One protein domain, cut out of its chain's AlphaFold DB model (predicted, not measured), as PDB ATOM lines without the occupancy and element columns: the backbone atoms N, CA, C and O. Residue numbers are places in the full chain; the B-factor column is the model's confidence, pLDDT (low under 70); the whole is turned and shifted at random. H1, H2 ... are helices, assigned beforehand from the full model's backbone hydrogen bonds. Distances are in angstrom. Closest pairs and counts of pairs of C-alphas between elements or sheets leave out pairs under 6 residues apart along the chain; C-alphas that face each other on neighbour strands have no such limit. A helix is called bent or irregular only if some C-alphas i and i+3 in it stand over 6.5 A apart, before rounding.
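This is residues 159 to 251 of the 514 residues of the protein "Protein kinase domain-containing protein" of Teladorsagia circumcincta (UniProt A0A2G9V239). This is a compact cluster of short helices, with H3 on one side of it, packed on H1 near Ser 159, and the short H5 on the opposite side, near Cys 167 of H1. H1 and H4 lie side by side, as do H2 and H6; the short H5 sits near ends of H1, H4 and H6, while H7 and H8 make one end of the length, and H2 with the loop of residues 183 to 195 the other. The printed part has 93 residues with eight named helices, H1 to H8 in order along the chain, and no named strand; the class is all helix. It is compact, with a radius of gyration of the C-alphas of 12.5 A, yet elongated in outline, 36 by 23 by 22 A.

Find C-alpha 159 at (22.058, 6.748, 119.905); from there H1 runs 13.9 A to residue 168. Next come H2, residues 175 to 182, 10.6 A long, and H3, residues 196 to 202, 10.1 A long, beginning at (16.629, 0.567, 122.657). H4, residues 205 to 216, spans 13.9 A and is irregular, with C-alphas 211 and 214 7.4 A apart. After H5, residues 219 to 222, look for H6, residues 225 to 235, 14.8 A long and only just irregular, with C-alphas 229 and 232 6.6 A apart. H7 is residues 239 to 242, and H8, residues 248 to 251, ends at (30.530, -10.027, 126.799).

Start at H3, the hub. It touches H1, closest C-alphas Ser 159 and His 199 at 5.9 A, opposite ways at a shallow tilt of 34 degrees, only just short of steep. It only just touches H2, with 3 pairs of C-alphas within 8 A, the closest Phe 182 and Val 196 at 5.5 A. It only just touches H6, also with 3 pairs, the closest Val 197 and Leu 231 at 6.5 A. H2 and H6 touch at Phe 182 and Ser 227, their closest C-alphas, 6.0 A apart, the same way at a shallow tilt of 8 degrees. H4 touches H1 with residues 212 to 216 alone, closest C-alphas Cys 167 and Leu 215 at 6.9 A, and H8 with residues 205 to 209 alone, closest Ala 209 and Leu 250 at 6.2 A. H7 is close to H8 but not clearly touching, closest C-alphas Ala 239 and Arg 248 at 6.9 A; H1 and H6 are apart. In H1, H2 and H3 every O i to N i+4 pair is within hydrogen-bond range; H4 has 5 of 8, H6 has 3 of 7 beside 4 of 8 O i to N i+3 pairs, and H5, H7 and H8 are too short for an O i to N i+4 pair.

The two C-alphas farthest apart, those of Ser 188 and Asp 249, are 37.5 A apart. The printed part has no cut, and the link from H2 to H3, 13 residues, is long. Look there for low confidence: residues 186 to 188 and 190 to 191 are under 70, against a mean pLDDT of the printed part of 92.7.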
ATOM      1  N   SER A 159      22.671   7.730 119.008       95.06
ATOM      2  CA  SER A 159      22.058   6.748 119.905       95.06
ATOM      3  C   SER A 159      22.857   6.505 121.187       95.06
ATOM      4  O   SER A 159      22.273   6.175 122.212       95.06
ATOM      5  N   LEU A 160      24.181   6.679 121.165       96.38
ATOM      6  CA  LEU A 160      25.006   6.520 122.360       96.38
ATOM      7  C   LEU A 160      24.690   7.599 123.404       96.38
ATOM      8  O   LEU A 160      24.524   7.269 124.576       96.38
ATOM      9  N   ILE A 161      24.582   8.862 122.981       94.81
ATOM     10  CA  ILE A 161      24.209   9.988 123.849       94.81
ATOM     11  C   ILE A 161      22.795   9.774 124.395       94.81
ATOM     12  O   ILE A 161      22.603   9.789 125.608       94.81
ATOM     13  N   GLU A 162      21.837   9.483 123.513       94.50
ATOM     14  CA  GLU A 162      20.422   9.325 123.873       94.50
ATOM     15  C   GLU A 162      20.209   8.196 124.899       94.50
ATOM     16  O   GLU A 162      19.471   8.363 125.871       94.50
ATOM     17  N   ILE A 163      20.905   7.062 124.745       97.44
ATOM     18  CA  ILE A 163      20.852   5.954 125.711       97.44
ATOM     19  C   ILE A 163      21.484   6.355 127.049       97.44
ATOM     20  O   ILE A 163      20.923   6.047 128.104       97.44
ATOM     21  N   ILE A 164      22.641   7.030 127.031       96.25
ATOM     22  CA  ILE A 164      23.313   7.471 128.263       96.25
ATOM     23  C   ILE A 164      22.425   8.444 129.037       96.25
ATOM     24  O   ILE A 164      22.233   8.260 130.243       96.25
ATOM     25  N   GLU A 165      21.867   9.448 128.364       94.62
ATOM     26  CA  GLU A 165      21.009  10.462 128.974       94.62
ATOM     27  C   GLU A 165      19.735   9.833 129.549       94.62
ATOM     28  O   GLU A 165      19.397  10.061 130.718       94.62
ATOM     29  N   PHE A 166      19.071   8.971 128.770       96.38
ATOM     30  CA  PHE A 166      17.858   8.291 129.208       96.38
ATOM     31  C   PHE A 166      18.113   7.423 130.442       96.38
ATOM     32  O   PHE A 166      17.440   7.578 131.461       96.38
ATOM     33  N   CYS A 167      19.112   6.536 130.397       97.06
ATOM     34  CA  CYS A 167      19.402   5.642 131.515       97.06
ATOM     35  C   CYS A 167      19.899   6.396 132.760       97.06
ATOM     36  O   CYS A 167      19.582   5.991 133.878       97.06
ATOM     37  N   SER A 168      20.633   7.502 132.594       95.31
ATOM     38  CA  SER A 168      21.108   8.324 133.720       95.31
ATOM     39  C   SER A 168      19.972   9.078 134.420       95.31
ATOM     40  O   SER A 168      20.039   9.331 135.623       95.31
ATOM     41  N   THR A 169      18.902   9.396 133.689       95.94
ATOM     42  CA  THR A 169      17.745  10.156 134.189       95.94
ATOM     43  C   THR A 169      16.466   9.323 134.289       95.94
ATOM     44  O   THR A 169      15.394   9.875 134.513       95.94
ATOM     45  N   ILE A 170      16.561   7.991 134.201       95.69
ATOM     46  CA  ILE A 170      15.411   7.070 134.128       95.69
ATOM     47  C   ILE A 170      14.401   7.230 135.277       95.69
ATOM     48  O   ILE A 170      13.207   7.011 135.100       95.69
ATOM     49  N   HIS A 171      14.860   7.654 136.456       94.00
ATOM     50  CA  HIS A 171      14.022   7.889 137.636       94.00
ATOM     51  C   HIS A 171      13.135   9.143 137.526       94.00
ATOM     52  O   HIS A 171      12.219   9.307 138.326       94.00
ATOM     53  N   LEU A 172      13.412  10.018 136.556       95.62
ATOM     54  CA  LEU A 172      12.618  11.204 136.232       95.62
ATOM     55  C   LEU A 172      11.641  10.955 135.075       95.62
ATOM     56  O   LEU A 172      10.844  11.837 134.766       95.62
ATOM     57  N   LYS A 173      11.726   9.791 134.417       94.38
ATOM     58  CA  LYS A 173      10.926   9.450 133.236       94.38
ATOM     59  C   LYS A 173       9.566   8.881 133.624       94.38
ATOM     60  O   LYS A 173       9.457   8.160 134.621       94.38
ATOM     61  N   THR A 174       8.548   9.162 132.818       93.50
ATOM     62  CA  THR A 174       7.215   8.569 132.983       93.50
ATOM     63  C   THR A 174       7.194   7.107 132.540       93.50
ATOM     64  O   THR A 174       8.096   6.625 131.848       93.50
ATOM     65  N   ASP A 175       6.147   6.378 132.923       92.25
ATOM     66  CA  ASP A 175       5.983   4.977 132.528       92.25
ATOM     67  C   ASP A 175       5.752   4.827 131.015       92.25
ATOM     68  O   ASP A 175       6.189   3.842 130.412       92.25
ATOM     69  N   GLU A 176       5.141   5.825 130.369       90.62
ATOM     70  CA  GLU A 176       5.009   5.893 128.912       90.62
ATOM     71  C   GLU A 176       6.367   6.087 128.232       90.62
ATOM     72  O   GLU A 176       6.666   5.375 127.272       90.62
ATOM     73  N   GLU A 177       7.207   6.997 128.741       92.94
ATOM     74  CA  GLU A 177       8.564   7.223 128.222       92.94
ATOM     75  C   GLU A 177       9.429   5.966 128.357       92.94
ATOM     76  O   GLU A 177      10.081   5.552 127.399       92.94
ATOM     77  N   LYS A 178       9.388   5.304 129.518       93.81
ATOM     78  CA  LYS A 178      10.080   4.025 129.743       93.81
ATOM     79  C   LYS A 178       9.568   2.932 128.816       93.81
ATOM     80  O   LYS A 178      10.362   2.203 128.226       93.81
ATOM     81  N   THR A 179       8.253   2.824 128.644       92.06
ATOM     82  CA  THR A 179       7.665   1.830 127.737       92.06
ATOM     83  C   THR A 179       8.090   2.074 126.292       92.06
ATOM     84  O   THR A 179       8.441   1.117 125.605       92.06
ATOM     85  N   ALA A 180       8.104   3.331 125.838       92.69
ATOM     86  CA  ALA A 180       8.567   3.692 124.502       92.69
ATOM     87  C   ALA A 180      10.059   3.374 124.306       92.69
ATOM     88  O   ALA A 180      10.435   2.837 123.268       92.69
ATOM     89  N   PHE A 181      10.891   3.644 125.314       95.00
ATOM     90  CA  PHE A 181      12.328   3.383 125.258       95.00
ATOM     91  C   PHE A 181      12.662   1.888 125.162       95.00
ATOM     92  O   PHE A 181      13.503   1.502 124.356       95.00
ATOM     93  N   PHE A 182      12.018   1.027 125.956       95.00
ATOM     94  CA  PHE A 182      12.361  -0.403 125.987       95.00
ATOM     95  C   PHE A 182      11.636  -1.258 124.944       95.00
ATOM     96  O   PHE A 182      12.162  -2.300 124.577       95.00
ATOM     97  N   SER A 183      10.440  -0.865 124.497       88.75
ATOM     98  CA  SER A 183       9.571  -1.710 123.667       88.75
ATOM     99  C   SER A 183       9.293  -1.066 122.303       88.75
ATOM    100  O   SER A 183       9.149   0.157 122.240       88.75
ATOM    101  N   PRO A 184       9.092  -1.855 121.225       83.50
ATOM    102  CA  PRO A 184       8.701  -1.376 119.887       83.50
ATOM    103  C   PRO A 184       7.271  -0.795 119.812       83.50
ATOM    104  O   PRO A 184       6.586  -0.894 118.795       83.50
ATOM    105  N   SER A 185       6.773  -0.207 120.900       74.56
ATOM    106  CA  SER A 185       5.418   0.319 121.004       74.56
ATOM    107  C   SER A 185       5.172   1.497 120.052       74.56
ATOM    108  O   SER A 185       6.018   2.369 119.853       74.56
ATOM    109  N   ASN A 186       3.950   1.575 119.520       67.06
ATOM    110  CA  ASN A 186       3.500   2.673 118.655       67.06
ATOM    111  C   ASN A 186       3.186   3.968 119.428       67.06
ATOM    112  O   ASN A 186       2.512   4.851 118.897       67.06
ATOM    113  N   THR A 187       3.616   4.089 120.686       66.25
ATOM    114  CA  THR A 187       3.329   5.259 121.518       66.25
ATOM    115  C   THR A 187       4.024   6.482 120.931       66.25
ATOM    116  O   THR A 187       5.250   6.537 120.841       66.25
ATOM    117  N   SER A 188       3.235   7.465 120.500       58.75
ATOM    118  CA  SER A 188       3.739   8.697 119.900       58.75
ATOM    119  C   SER A 188       4.269   9.654 120.961       58.75
ATOM    120  O   SER A 188       3.561  10.560 121.383       58.75
ATOM    121  N   ILE A 189       5.517   9.456 121.379       71.00
ATOM    122  CA  ILE A 189       6.298  10.495 122.056       71.00
ATOM    123  C   ILE A 189       7.246  11.070 121.005       71.00
ATOM    124  O   ILE A 189       8.050  10.338 120.416       71.00
ATOM    125  N   GLU A 190       7.063  12.346 120.672       68.31
ATOM    126  CA  GLU A 190       7.943  13.061 119.748       68.31
ATOM    127  C   GLU A 190       9.303  13.304 120.409       68.31
ATOM    128  O   GLU A 190       9.372  13.662 121.582       68.31
ATOM    129  N   GLY A 191      10.387  13.087 119.661       68.12
ATOM    130  CA  GLY A 191      11.751  13.351 120.131       68.12
ATOM    131  C   GLY A 191      12.332  12.335 121.121       68.12
ATOM    132  O   GLY A 191      13.447  12.541 121.585       68.12
ATOM    133  N   ALA A 192      11.628  11.241 121.436       72.62
ATOM    134  CA  ALA A 192      12.140  10.182 122.308       72.62
ATOM    135  C   ALA A 192      12.713   9.002 121.505       72.62
ATOM    136  O   ALA A 192      12.085   8.540 120.546       72.62
ATOM    137  N   LEU A 193      13.864   8.478 121.945       83.19
ATOM    138  CA  LEU A 193      14.420   7.212 121.458       83.19
ATOM    139  C   LEU A 193      13.424   6.079 121.738       83.19
ATOM    140  O   LEU A 193      12.895   5.970 122.847       83.19
ATOM    141  N   ARG A 194      13.173   5.236 120.732       88.75
ATOM    142  CA  ARG A 194      12.241   4.105 120.824       88.75
ATOM    143  C   ARG A 194      12.953   2.806 120.556       88.75
ATOM    144  O   ARG A 194      13.790   2.772 119.665       88.75
ATOM    145  N   ASP A 195      12.548   1.757 121.259       92.69
ATOM    146  CA  ASP A 195      13.125   0.421 121.114       92.69
ATOM    147  C   ASP A 195      14.664   0.448 121.174       92.69
ATOM    148  O   ASP A 195      15.381   0.502 120.175       92.69
ATOM    149  N   VAL A 196      15.195   0.432 122.392       96.19
ATOM    150  CA  VAL A 196      16.629   0.567 122.657       96.19
ATOM    151  C   VAL A 196      17.486  -0.512 121.982       96.19
ATOM    152  O   VAL A 196      18.666  -0.284 121.716       96.19
ATOM    153  N   VAL A 197      16.935  -1.690 121.673       96.19
ATOM    154  CA  VAL A 197      17.724  -2.832 121.189       96.19
ATOM    155  C   VAL A 197      18.315  -2.590 119.785       96.19
ATOM    156  O   VAL A 197      19.531  -2.744 119.632       96.19
ATOM    157  N   PRO A 198      17.547  -2.178 118.755       95.44
ATOM    158  CA  PRO A 198      18.092  -1.717 117.474       95.44
ATOM    159  C   PRO A 198      19.159  -0.625 117.600       95.44
ATOM    160  O   PRO A 198      20.168  -0.670 116.897       95.44
ATOM    161  N   HIS A 199      18.968   0.325 118.517       96.00
ATOM    162  CA  HIS A 199      19.921   1.407 118.754       96.00
ATOM    163  C   HIS A 199      21.232   0.903 119.366       96.00
ATOM    164  O   HIS A 199      22.306   1.310 118.935       96.00
ATOM    165  N   LEU A 200      21.177  -0.047 120.301       97.56
ATOM    166  CA  LEU A 200      22.378  -0.706 120.819       97.56
ATOM    167  C   LEU A 200      23.127  -1.476 119.724       97.56
ATOM    168  O   LEU A 200      24.352  -1.470 119.712       97.56
ATOM    169  N   ARG A 201      22.409  -2.098 118.779       96.06
ATOM    170  CA  ARG A 201      23.017  -2.816 117.644       96.06
ATOM    171  C   ARG A 201      23.634  -1.896 116.584       96.06
ATOM    172  O   ARG A 201      24.468  -2.360 115.812       96.06
ATOM    173  N   SER A 202      23.234  -0.624 116.516       94.88
ATOM    174  CA  SER A 202      23.793   0.348 115.561       94.88
ATOM    175  C   SER A 202      25.099   0.995 116.044       94.88
ATOM    176  O   SER A 202      25.817   1.615 115.253       94.88
ATOM    177  N   ILE A 203      25.411   0.848 117.334       96.38
ATOM    178  CA  ILE A 203      26.642   1.322 117.969       96.38
ATOM    179  C   ILE A 203      27.700   0.206 117.877       96.38
ATOM    180  O   ILE A 203      27.361  -0.965 118.062       96.38
ATOM    181  N   PRO A 204      28.989   0.523 117.635       96.00
ATOM    182  CA  PRO A 204      30.051  -0.480 117.673       96.00
ATOM    183  C   PRO A 204      30.041  -1.282 118.984       96.00
ATOM    184  O   PRO A 204      29.970  -0.716 120.078       96.00
ATOM    185  N   ALA A 205      30.112  -2.612 118.884       97.12
ATOM    186  CA  ALA A 205      29.919  -3.500 120.032       97.12
ATOM    187  C   ALA A 205      30.931  -3.254 121.166       97.12
ATOM    188  O   ALA A 205      30.591  -3.380 122.343       97.12
ATOM    189  N   ASP A 206      32.167  -2.864 120.836       96.81
ATOM    190  CA  ASP A 206      33.186  -2.524 121.829       96.81
ATOM    191  C   ASP A 206      32.812  -1.260 122.619       96.81
ATOM    192  O   ASP A 206      33.052  -1.192 123.824       96.81
ATOM    193  N   VAL A 207      32.167  -0.286 121.970       97.44
ATOM    194  CA  VAL A 207      31.675   0.942 122.601       97.44
ATOM    195  C   VAL A 207      30.511   0.618 123.527       97.44
ATOM    196  O   VAL A 207      30.508   1.072 124.671       97.44
ATOM    197  N   VAL A 208      29.563  -0.222 123.089       98.25
ATOM    198  CA  VAL A 208      28.464  -0.707 123.943       98.25
ATOM    199  C   VAL A 208      29.022  -1.409 125.183       98.25
ATOM    200  O   VAL A 208      28.649  -1.076 126.308       98.25
ATOM    201  N   ALA A 209      29.971  -2.328 125.004       97.81
ATOM    202  CA  ALA A 209      30.573  -3.077 126.102       97.81
ATOM    203  C   ALA A 209      31.359  -2.177 127.078       97.81
ATOM    204  O   ALA A 209      31.229  -2.288 128.296       97.81
ATOM    205  N   ARG A 210      32.174  -1.247 126.566       96.44
ATOM    206  CA  ARG A 210      32.995  -0.364 127.412       96.44
ATOM    207  C   ARG A 210      32.173   0.711 128.115       96.44
ATOM    208  O   ARG A 210      32.436   0.996 129.282       96.44
ATOM    209  N   ARG A 211      31.223   1.331 127.409       96.44
ATOM    210  CA  ARG A 211      30.524   2.534 127.883       96.44
ATOM    211  C   ARG A 211      29.164   2.246 128.507       96.44
ATOM    212  O   ARG A 211      28.769   2.972 129.415       96.44
ATOM    213  N   LEU A 212      28.455   1.206 128.065       97.94
ATOM    214  CA  LEU A 212      27.051   0.990 128.433       97.94
ATOM    215  C   LEU A 212      26.821  -0.199 129.367       97.94
ATOM    216  O   LEU A 212      25.844  -0.168 130.108       97.94
ATOM    217  N   SER A 213      27.709  -1.199 129.434       97.00
ATOM    218  CA  SER A 213      27.506  -2.397 130.274       97.00
ATOM    219  C   SER A 213      27.131  -2.079 131.723       97.00
ATOM    220  O   SER A 213      26.133  -2.583 132.234       97.00
ATOM    221  N   ARG A 214      27.884  -1.200 132.394       96.50
ATOM    222  CA  ARG A 214      27.599  -0.823 133.789       96.50
ATOM    223  C   ARG A 214      26.311  -0.009 133.932       96.50
ATOM    224  O   ARG A 214      25.615  -0.165 134.932       96.50
ATOM    225  N   LEU A 215      26.012   0.860 132.968       97.56
ATOM    226  CA  LEU A 215      24.827   1.717 132.994       97.56
ATOM    227  C   LEU A 215      23.548   0.902 132.756       97.56
ATOM    228  O   LEU A 215      22.590   1.024 133.516       97.56
ATOM    229  N   LEU A 216      23.566   0.009 131.765       98.12
ATOM    230  CA  LEU A 216      22.458  -0.892 131.438       98.12
ATOM    231  C   LEU A 216      22.232  -1.966 132.510       98.12
ATOM    232  O   LEU A 216      21.129  -2.485 132.628       98.12
ATOM    233  N   LEU A 217      23.252  -2.290 133.310       97.94
ATOM    234  CA  LEU A 217      23.155  -3.155 134.494       97.94
ATOM    235  C   LEU A 217      23.004  -2.366 135.806       97.94
ATOM    236  O   LEU A 217      23.115  -2.931 136.899       97.94
ATOM    237  N   SER A 218      22.795  -1.050 135.731       97.31
ATOM    238  CA  SER A 218      22.549  -0.244 136.923       97.31
ATOM    239  C   SER A 218      21.219  -0.637 137.559       97.31
ATOM    240  O   SER A 218      20.291  -1.075 136.886       97.31
ATOM    241  N   ARG A 219      21.111  -0.445 138.876       96.38
ATOM    242  CA  ARG A 219      19.922  -0.784 139.666       96.38
ATOM    243  C   ARG A 219      18.613  -0.303 139.030       96.38
ATOM    244  O   ARG A 219      17.659  -1.067 138.962       96.38
ATOM    245  N   TYR A 220      18.575   0.952 138.591       95.75
ATOM    246  CA  TYR A 220      17.350   1.565 138.080       95.75
ATOM    247  C   TYR A 220      16.930   1.009 136.720       95.75
ATOM    248  O   TYR A 220      15.739   0.889 136.471       95.75
ATOM    249  N   VAL A 221      17.888   0.625 135.872       97.75
ATOM    250  CA  VAL A 221      17.579  -0.049 134.605       97.75
ATOM    251  C   VAL A 221      17.212  -1.510 134.870       97.75
ATOM    252  O   VAL A 221      16.222  -1.986 134.332       97.75
ATOM    253  N   LEU A 222      17.935  -2.198 135.760       97.31
ATOM    254  CA  LEU A 222      17.736  -3.616 136.094       97.31
ATOM    255  C   LEU A 222      16.361  -3.922 136.674       97.31
ATOM    256  O   LEU A 222      15.765  -4.953 136.367       97.31
ATOM    257  N   LEU A 223      15.858  -3.026 137.515       96.50
ATOM    258  CA  LEU A 223      14.576  -3.205 138.184       96.50
ATOM    259  C   LEU A 223      13.388  -2.644 137.399       96.50
ATOM    260  O   LEU A 223      12.257  -2.773 137.855       96.50
ATOM    261  N   GLU A 224      13.622  -2.062 136.224       96.69
ATOM    262  CA  GLU A 224      12.544  -1.613 135.351       96.69
ATOM    263  C   GLU A 224      11.852  -2.819 134.697       96.69
ATOM    264  O   GLU A 224      12.494  -3.664 134.077       96.69
ATOM    265  N   ALA A 225      10.527  -2.924 134.818       94.56
ATOM    266  CA  ALA A 225       9.809  -4.141 134.428       94.56
ATOM    267  C   ALA A 225       9.946  -4.442 132.926       94.56
ATOM    268  O   ALA A 225      10.089  -5.594 132.519       94.56
ATOM    269  N   ARG A 226       9.945  -3.394 132.093       93.62
ATOM    270  CA  ARG A 226      10.104  -3.530 130.639       93.62
ATOM    271  C   ARG A 226      11.523  -3.892 130.217       93.62
ATOM    272  O   ARG A 226      11.686  -4.595 129.224       93.62
ATOM    273  N   SER A 227      12.550  -3.475 130.956       96.19
ATOM    274  CA  SER A 227      13.923  -3.870 130.622       96.19
ATOM    275  C   SER A 227      14.116  -5.385 130.795       96.19
ATOM    276  O   SER A 227      14.806  -6.014 129.996       96.19
ATOM    277  N   GLN A 228      13.430  -5.987 131.771       95.69
ATOM    278  CA  GLN A 228      13.455  -7.428 132.040       95.69
ATOM    279  C   GLN A 228      12.853  -8.263 130.912       95.69
ATOM    280  O   GLN A 228      13.368  -9.340 130.617       95.69
ATOM    281  N   THR A 229      11.801  -7.776 130.251       94.50
ATOM    282  CA  THR A 229      11.152  -8.522 129.162       94.50
ATOM    283  C   THR A 229      11.683  -8.179 127.777       94.50
ATOM    284  O   THR A 229      11.664  -9.049 126.916       94.50
ATOM    285  N   GLU A 230      12.168  -6.955 127.551       94.38
ATOM    286  CA  GLU A 230      12.543  -6.487 126.206       94.38
ATOM    287  C   GLU A 230      14.064  -6.327 126.017       94.38
ATOM    288  O   GLU A 230      14.601  -6.694 124.974       94.38
ATOM    289  N   LEU A 231      14.790  -5.815 127.022       96.38
ATOM    290  CA  LEU A 231      16.228  -5.533 126.909       96.38
ATOM    291  C   LEU A 231      17.092  -6.737 127.301       96.38
ATOM    292  O   LEU A 231      17.967  -7.147 126.538       96.38
ATOM    293  N   TYR A 232      16.891  -7.305 128.493       97.19
ATOM    294  CA  TYR A 232      17.779  -8.346 129.021       97.19
ATOM    295  C   TYR A 232      17.790  -9.663 128.244       97.19
ATOM    296  O   TYR A 232      18.868 -10.257 128.183       97.19
ATOM    297  N   PRO A 233      16.711 -10.097 127.565       95.50
ATOM    298  CA  PRO A 233      16.796 -11.231 126.647       95.50
ATOM    299  C   PRO A 233      17.791 -11.018 125.500       95.50
ATOM    300  O   PRO A 233      18.406 -11.977 125.059       95.50
ATOM    301  N   ALA A 234      18.001  -9.776 125.047       95.81
ATOM    302  CA  ALA A 234      18.992  -9.452 124.018       95.81
ATOM    303  C   ALA A 234      20.366  -9.070 124.601       95.81
ATOM    304  O   ALA A 234      21.397  -9.261 123.955       95.81
ATOM    305  N   LEU A 235      20.398  -8.502 125.812       97.38
ATOM    306  CA  LEU A 235      21.620  -7.988 126.431       97.38
ATOM    307  C   LEU A 235      22.389  -9.040 127.242       97.38
ATOM    308  O   LEU A 235      23.605  -8.921 127.342       97.38
ATOM    309  N   LEU A 236      21.715 -10.030 127.843       97.50
ATOM    310  CA  LEU A 236      22.319 -11.062 128.706       97.50
ATOM    311  C   LEU A 236      22.585 -12.394 127.989       97.50
ATOM    312  O   LEU A 236      22.854 -13.402 128.642       97.50
ATOM    313  N   VAL A 237      22.551 -12.380 126.661       96.06
ATOM    314  CA  VAL A 237      22.976 -13.477 125.787       96.06
ATOM    315  C   VAL A 237      24.053 -12.968 124.834       96.06
ATOM    316  O   VAL A 237      24.166 -11.765 124.582       96.06
ATOM    317  N   THR A 238      24.861 -13.880 124.301       96.56
ATOM    318  CA  THR A 238      25.887 -13.526 123.313       96.56
ATOM    319  C   THR A 238      25.327 -13.520 121.893       96.56
ATOM    320  O   THR A 238      24.326 -14.181 121.600       96.56
ATOM    321  N   ALA A 239      25.969 -12.757 121.005       94.12
ATOM    322  CA  ALA A 239      25.601 -12.675 119.592       94.12
ATOM    323  C   ALA A 239      25.588 -14.054 118.909       94.12
ATOM    324  O   ALA A 239      24.747 -14.314 118.052       94.12
ATOM    325  N   GLU A 240      26.488 -14.943 119.324       92.81
ATOM    326  CA  GLU A 240      26.668 -16.279 118.761       92.81
ATOM    327  C   GLU A 240      25.603 -17.292 119.203       92.81
ATOM    328  O   GLU A 240      25.395 -18.278 118.503       92.81
ATOM    329  N   ASP A 241      24.950 -17.074 120.347       86.31
ATOM    330  CA  ASP A 241      24.031 -18.057 120.925       86.31
ATOM    331  C   ASP A 241      22.565 -17.767 120.545       86.31
ATOM    332  O   ASP A 241      21.880 -18.655 120.044       86.31
ATOM    333  N   GLU A 242      22.074 -16.538 120.760       83.56
ATOM    334  CA  GLU A 242      20.645 -16.192 120.596       83.56
ATOM    335  C   GLU A 242      20.432 -14.770 120.032       83.56
ATOM    336  O   GLU A 242      19.516 -14.053 120.430       83.56
ATOM    337  N   ASN A 243      21.279 -14.335 119.086       85.38
ATOM    338  CA  ASN A 243      21.217 -12.991 118.478       85.38
ATOM    339  C   ASN A 243      21.371 -11.846 119.508       85.38
ATOM    340  O   ASN A 243      20.733 -10.786 119.413       85.38
ATOM    341  N   GLY A 244      22.223 -12.078 120.510       94.44
ATOM    342  CA  GLY A 244      22.585 -11.087 121.516       94.44
ATOM    343  C   GLY A 244      23.293  -9.862 120.942       94.44
ATOM    344  O   GLY A 244      23.754  -9.847 119.802       94.44
ATOM    345  N   ILE A 245      23.378  -8.809 121.751       96.50
ATOM    346  CA  ILE A 245      23.960  -7.521 121.338       96.50
ATOM    347  C   ILE A 245      25.492  -7.589 121.258       96.50
ATOM    348  O   ILE A 245      26.096  -6.951 120.399       96.50
ATOM    349  N   LEU A 246      26.128  -8.342 122.160       97.88
ATOM    350  CA  LEU A 246      27.582  -8.359 122.305       97.88
ATOM    351  C   LEU A 246      28.188  -9.697 121.848       97.88
ATOM    352  O   LEU A 246      27.692 -10.754 122.252       97.88
ATOM    353  N   PRO A 247      29.295  -9.667 121.083       97.44
ATOM    354  CA  PRO A 247      30.137 -10.835 120.841       97.44
ATOM    355  C   PRO A 247      30.659 -11.452 122.141       97.44
ATOM    356  O   PRO A 247      30.832 -10.759 123.154       97.44
ATOM    357  N   ARG A 248      30.953 -12.755 122.113       97.31
ATOM    358  CA  ARG A 248      31.347 -13.528 123.299       97.31
ATOM    359  C   ARG A 248      32.541 -12.946 124.051       97.31
ATOM    360  O   ARG A 248      32.524 -12.926 125.282       97.31
ATOM    361  N   ASP A 249      33.567 -12.481 123.347       97.69
ATOM    362  CA  ASP A 249      34.793 -11.950 123.947       97.69
ATOM    363  C   ASP A 249      34.532 -10.643 124.718       97.69
ATOM    364  O   ASP A 249      34.955 -10.500 125.871       97.69
ATOM    365  N   LEU A 250      33.769  -9.723 124.123       98.25
ATOM    366  CA  LEU A 250      33.372  -8.464 124.749       98.25
ATOM    367  C   LEU A 250      32.403  -8.701 125.909       98.25
ATOM    368  O   LEU A 250      32.554  -8.098 126.975       98.25
ATOM    369  N   PHE A 251      31.458  -9.628 125.746       98.38
ATOM    370  CA  PHE A 251      30.530 -10.027 126.799       98.38
ATOM    371  C   PHE A 251      31.276 -10.572 128.026       98.38
ATOM    372  O   PHE A 251      31.061 -10.118 129.151       98.38
TER     373      PHE A 251